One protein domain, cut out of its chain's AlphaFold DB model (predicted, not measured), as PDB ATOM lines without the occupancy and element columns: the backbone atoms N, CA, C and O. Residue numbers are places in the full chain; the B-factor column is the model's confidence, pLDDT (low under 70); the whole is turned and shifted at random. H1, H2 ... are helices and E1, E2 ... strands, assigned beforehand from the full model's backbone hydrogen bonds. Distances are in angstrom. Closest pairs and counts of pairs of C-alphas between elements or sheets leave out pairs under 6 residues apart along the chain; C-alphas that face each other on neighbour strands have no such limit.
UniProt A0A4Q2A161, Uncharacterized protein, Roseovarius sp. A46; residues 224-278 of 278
ATOM      1  N   ASP A 224     -11.301  54.293  18.019       95.69
ATOM      2  CA  ASP A 224     -12.424  53.527  17.495       95.69
ATOM      3  C   ASP A 224     -13.509  54.481  16.960       95.69
ATOM      4  O   ASP A 224     -13.886  55.436  17.646       95.69
ATOM      5  N   ILE A 225     -13.993  54.242  15.738       94.25
ATOM      6  CA  ILE A 225     -15.054  55.029  15.092       94.25
ATOM      7  C   ILE A 225     -16.097  54.093  14.478       94.25
ATOM      8  O   ILE A 225     -15.762  53.007  14.014       94.25
ATOM      9  N   GLU A 226     -17.348  54.553  14.406       93.00
ATOM     10  CA  GLU A 226     -18.498  53.763  13.926       93.00
ATOM     11  C   GLU A 226     -18.263  53.128  12.545       93.00
ATOM     12  O   GLU A 226     -18.652  51.991  12.294       93.00
ATOM     13  N   LEU A 227     -17.559  53.840  11.657       90.12
ATOM     14  CA  LEU A 227     -17.222  53.354  10.317       90.12
ATOM     15  C   LEU A 227     -16.476  52.007  10.340       90.12
ATOM     16  O   LEU A 227     -16.592  51.231   9.393       90.12
ATOM     17  N   LEU A 228     -15.717  51.718  11.402       92.62
ATOM     18  CA  LEU A 228     -14.907  50.505  11.512       92.62
ATOM     19  C   LEU A 228     -15.718  49.279  11.927       92.62
ATOM     20  O   LEU A 228     -15.240  48.168  11.731       92.62
ATOM     21  N   HIS A 229     -16.906  49.445  12.517       94.50
ATOM     22  CA  HIS A 229     -17.651  48.339  13.135       94.50
ATOM     23  C   HIS A 229     -18.341  47.430  12.122       94.50
ATOM     24  O   HIS A 229     -18.543  46.246  12.387       94.50
ATOM     25  N   ASP A 230     -18.661  47.974  10.954       91.25
ATOM     26  CA  ASP A 230     -19.250  47.250   9.838       91.25
ATOM     27  C   ASP A 230     -18.605  47.735   8.538       91.25
ATOM     28  O   ASP A 230     -19.206  48.481   7.766       91.25
ATOM     29  N   TYR A 231     -17.348  47.354   8.304       88.75
ATOM     30  CA  TYR A 231     -16.579  47.789   7.138       88.75
ATOM     31  C   TYR A 231     -16.541  46.693   6.060       88.75
ATOM     32  O   TYR A 231     -16.379  45.514   6.394       88.75
ATOM     33  N   PRO A 232     -16.692  47.030   4.762       87.50
ATOM     34  CA  PRO A 232     -16.584  46.052   3.684       87.50
ATOM     35  C   PRO A 232     -15.140  45.555   3.536       87.50
ATOM     36  O   PRO A 232     -14.215  46.337   3.329       87.50
ATOM     37  N   THR A 233     -14.952  44.241   3.590       85.88
ATOM     38  CA  THR A 233     -13.654  43.574   3.463       85.88
ATOM     39  C   THR A 233     -13.679  42.507   2.374       85.88
ATOM     40  O   THR A 233     -14.733  42.002   1.978       85.88
ATOM     41  N   ILE A 234     -12.492  42.160   1.874       83.81
ATOM     42  CA  ILE A 234     -12.297  41.063   0.924       83.81
ATOM     43  C   ILE A 234     -11.360  40.061   1.584       83.81
ATOM     44  O   ILE A 234     -10.177  40.338   1.770       83.81
ATOM     45  N   GLY A 235     -11.911  38.911   1.964       80.62
ATOM     46  CA  GLY A 235     -11.148  37.803   2.529       80.62
ATOM     47  C   GLY A 235     -11.006  36.636   1.547       80.62
ATOM     48  O   GLY A 235     -11.566  36.666   0.447       80.62
ATOM     49  N   PRO A 236     -10.342  35.541   1.959       79.19
ATOM     50  CA  PRO A 236     -10.192  34.333   1.140       79.19
ATOM     51  C   PRO A 236     -11.523  33.715   0.679       79.19
ATOM     52  O   PRO A 236     -11.570  33.010  -0.324       79.19
ATOM     53  N   SER A 237     -12.608  33.975   1.417       82.94
ATOM     54  CA  SER A 237     -13.964  33.485   1.123       82.94
ATOM     55  C   SER A 237     -14.813  34.463   0.292       82.94
ATOM     56  O   SER A 237     -15.994  34.207   0.076       82.94
ATOM     57  N   GLY A 238     -14.232  35.574  -0.174       86.06
ATOM     58  CA  GLY A 238     -14.924  36.630  -0.912       86.06
ATOM     59  C   GLY A 238     -15.274  37.847  -0.052       86.06
ATOM     60  O   GLY A 238     -14.658  38.094   0.986       86.06
ATOM     61  N   ASN A 239     -16.249  38.629  -0.520       87.50
ATOM     62  CA  ASN A 239     -16.680  39.858   0.142       87.50
ATOM     63  C   ASN A 239     -17.409  39.548   1.452       87.50
ATOM     64  O   ASN A 239     -18.343  38.744   1.476       87.50
ATOM     65  N   ALA A 240     -17.032  40.246   2.514       88.25
ATOM     66  CA  ALA A 240     -17.703  40.206   3.803       88.25
ATOM     67  C   ALA A 240     -17.813  41.624   4.368       88.25
ATOM     68  O   ALA A 240     -17.176  42.555   3.876       88.25
ATOM     69  N   ARG A 241     -18.630  41.797   5.403       89.38
ATOM     70  CA  ARG A 241     -18.532  42.969   6.271       89.38
ATOM     71  C   ARG A 241     -18.155  42.508   7.663       89.38
ATOM     72  O   ARG A 241     -18.595  41.442   8.097       89.38
ATOM     73  N   MET A 242     -17.296  43.267   8.325       92.06
ATOM     74  CA  MET A 242     -16.827  42.937   9.664       92.06
ATOM     75  C   MET A 242     -16.367  44.179  10.410       92.06
ATOM     76  O   MET A 242     -16.058  45.204   9.803       92.06
ATOM     77  N   ASN A 243     -16.272  44.039  11.729       94.25
ATOM     78  CA  ASN A 243     -15.596  45.015  12.561       94.25
ATOM     79  C   ASN A 243     -14.085  44.903  12.337       94.25
ATOM     80  O   ASN A 243     -13.513  43.847  12.597       94.25
ATOM     81  N   ILE A 244     -13.463  45.976  11.852       94.12
ATOM     82  CA  ILE A 244     -12.020  46.067  11.592       94.12
ATOM     83  C   ILE A 244     -11.274  46.928  12.620       94.12
ATOM     84  O   ILE A 244     -10.066  47.135  12.487       94.12
ATOM     85  N   SER A 245     -11.968  47.442  13.638       95.00
ATOM     86  CA  SER A 245     -11.354  48.234  14.702       95.00
ATOM     87  C   SER A 245     -10.366  47.388  15.499       95.00
ATOM     88  O   SER A 245     -10.686  46.284  15.940       95.00
ATOM     89  N   GLY A 246      -9.140  47.888  15.647       93.38
ATOM     90  CA  GLY A 246      -8.027  47.155  16.252       93.38
ATOM     91  C   GLY A 246      -7.495  46.011  15.394       93.38
ATOM     92  O   GLY A 246      -6.645  45.260  15.863       93.38
ATOM     93  N   LEU A 247      -7.987  45.855  14.160       92.94
ATOM     94  CA  LEU A 247      -7.569  44.787  13.257       92.94
ATOM     95  C   LEU A 247      -6.843  45.315  12.023       92.94
ATOM     96  O   LEU A 247      -5.801  44.772  11.670       92.94
ATOM     97  N   ALA A 248      -7.386  46.338  11.362       91.00
ATOM     98  CA  ALA A 248      -6.896  46.763  10.050       91.00
ATOM     99  C   ALA A 248      -7.255  48.220   9.700       91.00
ATOM    100  O   ALA A 248      -7.632  48.505   8.560       91.00
ATOM    101  N   ALA A 249      -7.201  49.140  10.669       92.56
ATOM    102  CA  ALA A 249      -7.575  50.533  10.448       92.56
ATOM    103  C   ALA A 249      -6.390  51.503  10.546       92.56
ATOM    104  O   ALA A 249      -6.109  52.049  11.612       92.56
ATOM    105  N   GLY A 250      -5.754  51.762   9.401       93.12
ATOM    106  CA  GLY A 250      -4.771  52.837   9.244       93.12
ATOM    107  C   GLY A 250      -5.399  54.227   9.116       93.12
ATOM    108  O   GLY A 250      -6.624  54.365   8.977       93.12
ATOM    109  N   LEU A 251      -4.564  55.267   9.141       92.69
ATOM    110  CA  LEU A 251      -5.006  56.666   9.109       92.69
ATOM    111  C   LEU A 251      -5.906  57.023   7.912       92.69
ATOM    112  O   LEU A 251      -6.794  57.868   8.043       92.69
ATOM    113  N   GLU A 252      -5.740  56.383   6.755       91.00
ATOM    114  CA  GLU A 252      -6.544  56.674   5.564       91.00
ATOM    115  C   GLU A 252      -8.047  56.449   5.785       91.00
ATOM    116  O   GLU A 252      -8.860  57.154   5.187       91.00
ATOM    117  N   LEU A 253      -8.433  55.539   6.688       91.31
ATOM    118  CA  LEU A 253      -9.841  55.286   7.018       91.31
ATOM    119  C   LEU A 253     -10.519  56.428   7.790       91.31
ATOM    120  O   LEU A 253     -11.740  56.434   7.936       91.31
ATOM    121  N   TYR A 254      -9.753  57.414   8.251       92.25
ATOM    122  CA  TYR A 254     -10.250  58.561   9.013       92.25
ATOM    123  C   TYR A 254     -10.478  59.797   8.132       92.25
ATOM    124  O   TYR A 254     -10.877  60.844   8.638       92.25
ATOM    125  N   LEU A 255     -10.265  59.688   6.814       88.94
ATOM    126  CA  LEU A 255     -10.473  60.782   5.855       88.94
ATOM    127  C   LEU A 255     -11.950  61.076   5.550       88.94
ATOM    128  O   LEU A 255     -12.237  62.081   4.907       88.94
ATOM    129  N   GLY A 256     -12.869  60.235   6.028       82.38
ATOM    130  CA  GLY A 256     -14.307  60.389   5.818       82.38
ATOM    131  C   GLY A 256     -14.855  59.457   4.739       82.38
ATOM    132  O   GLY A 256     -14.170  59.073   3.791       82.38
ATOM    133  N   SER A 257     -16.119  59.058   4.896       78.50
ATOM    134  CA  SER A 257     -16.773  58.116   3.981       78.50
ATOM    135  C   SER A 257     -16.890  58.664   2.561       78.50
ATOM    136  O   SER A 257     -16.785  57.900   1.614       78.50
ATOM    137  N   ASP A 258     -17.065  59.974   2.411       80.19
ATOM    138  CA  ASP A 258     -17.139  60.677   1.128       80.19
ATOM    139  C   ASP A 258     -15.859  60.541   0.291       80.19
ATOM    140  O   ASP A 258     -15.935  60.510  -0.936       80.19
ATOM    141  N   ILE A 259     -14.704  60.394   0.945       81.81
ATOM    142  CA  ILE A 259     -13.416  60.130   0.291       81.81
ATOM    143  C   ILE A 259     -13.212  58.629   0.027       81.81
ATOM    144  O   ILE A 259     -12.595  58.245  -0.969       81.81
ATOM    145  N   LEU A 260     -13.737  57.770   0.904       80.38
ATOM    146  CA  LEU A 260     -13.563  56.313   0.834       80.38
ATOM    147  C   LEU A 260     -14.535  55.621  -0.140       80.38
ATOM    148  O   LEU A 260     -14.258  54.518  -0.618       80.38
ATOM    149  N   THR A 261     -15.673  56.247  -0.448       72.81
ATOM    150  CA  THR A 261     -16.682  55.713  -1.375       72.81
ATOM    151  C   THR A 261     -16.524  56.288  -2.779       72.81
ATOM    152  O   THR A 261     -16.447  57.503  -2.953       72.81
ATOM    153  N   ARG A 262     -16.554  55.435  -3.810       61.38
ATOM    154  CA  ARG A 262     -16.726  55.890  -5.198       61.38
ATOM    155  C   ARG A 262     -18.155  56.396  -5.413       61.38
ATOM    156  O   ARG A 262     -19.087  56.039  -4.694       61.38
ATOM    157  N   SER A 263     -18.342  57.180  -6.472       53.53
ATOM    158  CA  SER A 263     -19.632  57.742  -6.896       53.53
ATOM    159  C   SER A 263     -20.709  56.706  -7.262       53.53
ATOM    160  O   SER A 263     -21.872  57.074  -7.397       53.53
ATOM    161  N   ASP A 264     -20.353  55.425  -7.400       56.84
ATOM    162  CA  ASP A 264     -21.271  54.298  -7.624       56.84
ATOM    163  C   ASP A 264     -21.652  53.539  -6.332       56.84
ATOM    164  O   ASP A 264     -22.359  52.532  -6.392       56.84
ATOM    165  N   GLY A 265     -21.211  54.014  -5.161       51.31
ATOM    166  CA  GLY A 265     -21.484  53.401  -3.858       51.31
ATOM    167  C   GLY A 265     -20.581  52.214  -3.508       51.31
ATOM    168  O   GLY A 265     -20.778  51.595  -2.460       51.31
ATOM    169  N   THR A 266     -19.589  51.887  -4.342       53.72
ATOM    170  CA  THR A 266     -18.578  50.860  -4.047       53.72
ATOM    171  C   THR A 266     -17.308  51.485  -3.457       53.72
ATOM    172  O   THR A 266     -16.944  52.614  -3.781       53.72
ATOM    173  N   GLY A 267     -16.640  50.787  -2.532       51.19
ATOM    174  CA  GLY A 267     -15.373  51.253  -1.950       51.19
ATOM    175  C   GLY A 267     -14.265  51.370  -3.003       51.19
ATOM    176  O   GLY A 267     -14.263  50.657  -4.009       51.19
ATOM    177  N   THR A 268     -13.316  52.283  -2.802       43.62
ATOM    178  CA  THR A 268     -12.190  52.503  -3.720       43.62
ATOM    179  C   THR A 268     -11.239  51.291  -3.747       43.62
ATOM    180  O   THR A 268     -10.423  51.070  -2.859       43.62
ATOM    181  N   SER A 269     -11.309  50.488  -4.816       42.66
ATOM    182  CA  SER A 269     -10.427  49.326  -5.045       42.66
ATOM    183  C   SER A 269      -9.052  49.681  -5.636       42.66
ATOM    184  O   SER A 269      -8.274  48.792  -5.973       42.66
ATOM    185  N   GLU A 270      -8.735  50.965  -5.795       37.47
ATOM    186  CA  GLU A 270      -7.454  51.435  -6.333       37.47
ATOM    187  C   GLU A 270      -6.762  52.322  -5.291       37.47
ATOM    188  O   GLU A 270      -6.744  53.534  -5.429       37.47
ATOM    189  N   LYS A 271      -6.246  51.676  -4.228       35.53
ATOM    190  CA  LYS A 271      -5.345  52.185  -3.163       35.53
ATOM    191  C   LYS A 271      -5.609  53.638  -2.679       35.53
ATOM    192  O   LYS A 271      -5.208  54.565  -3.380       35.53
ATOM    193  N   PRO A 272      -6.108  53.868  -1.444       39.81
ATOM    194  CA  PRO A 272      -5.834  53.084  -0.234       39.81
ATOM    195  C   PRO A 272      -7.097  52.559   0.483       39.81
ATOM    196  O   PRO A 272      -8.185  53.098   0.336       39.81
ATOM    197  N   ALA A 273      -6.902  51.519   1.298       38.81
ATOM    198  CA  ALA A 273      -7.849  50.961   2.273       38.81
ATOM    199  C   ALA A 273      -8.930  49.960   1.800       38.81
ATOM    200  O   ALA A 273     -10.038  49.908   2.332       38.81
ATOM    201  N   THR A 274      -8.566  49.053   0.887       39.78
ATOM    202  CA  THR A 274      -9.096  47.675   0.943       39.78
ATOM    203  C   THR A 274      -8.005  46.799   1.560       39.78
ATOM    204  O   THR A 274      -7.085  46.372   0.861       39.78
ATOM    205  N   PHE A 275      -8.037  46.600   2.880       39.97
ATOM    206  CA  PHE A 275      -7.112  45.682   3.549       39.97
ATOM    207  C   PHE A 275      -7.542  44.238   3.272       39.97
ATOM    208  O   PHE A 275      -8.670  43.837   3.554       39.97
ATOM    209  N   CYS A 276      -6.625  43.465   2.693       32.09
ATOM    210  CA  CYS A 276      -6.722  42.016   2.618       32.09
ATOM    211  C   CYS A 276      -6.259  41.483   3.981       32.09
ATOM    212  O   CYS A 276      -5.071  41.566   4.290       32.09
ATOM    213  N   LEU A 277      -7.184  41.007   4.816       29.62
ATOM    214  CA  LEU A 277      -6.835  40.234   6.011       29.62
ATOM    215  C   LEU A 277      -6.389  38.849   5.526       29.62
ATOM    216  O   LEU A 277      -7.229  38.037   5.128       29.62
ATOM    217  N   ILE A 278      -5.072  38.625   5.480       32.31
ATOM    218  CA  ILE A 278      -4.469  37.298   5.287       32.31
ATOM    219  C   ILE A 278      -4.100  36.747   6.658       32.31
ATOM    220  O   ILE A 278      -3.452  37.500   7.418       32.31
TER     221      ILE A 278
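Overview. This is residues 224 to 278 of the 278 residues of an uncharacterized protein of Roseovarius sp. A46 (UniProt A0A4Q2A161). Little regular structure: a small, rounded body made mostly of loops, with the two-stranded hairpin E1 and E2 at one end, the short helices H1 and H2 at the other, and a long tail, residues 261 to 278, running back toward the hairpin. The printed part has 55 residues, with named elements in the order E1, E2, H1, H2, class mixed, holding 18 of them. It is compact, radius of gyration of the C-alphas 10.6 A, spanning 26 by 25 by 17 A.

Arrangement. E1, residues 231 to 235, and E2, residues 238 to 242, form an antiparallel hairpin at 143 degrees; N 233 and O 240 are 2.8 A apart, within hydrogen-bond range. H1, residues 251 to 254, and H2, residues 257 to 260, are close but not clearly touching, their closest C-alphas, Leu 253 and Leu 260, 7.3 A apart. Both helices are too short for an O i to N i+4 pair. E1 is apart from both helices.

Along the chain. E1 measures 12.3 A from its first to its last C-alpha and begins with C-alpha 231 at (-16.579, 47.789, 7.138); E2 measures 12.5 A, H1 5.6 A and H2 4.8 A, and H2 ends with C-alpha 260 at (-13.563, 56.313, 0.834).

Size, cuts and confidence. The printed part has no cut and no long link; residues 262 to 278 have pLDDT under 70.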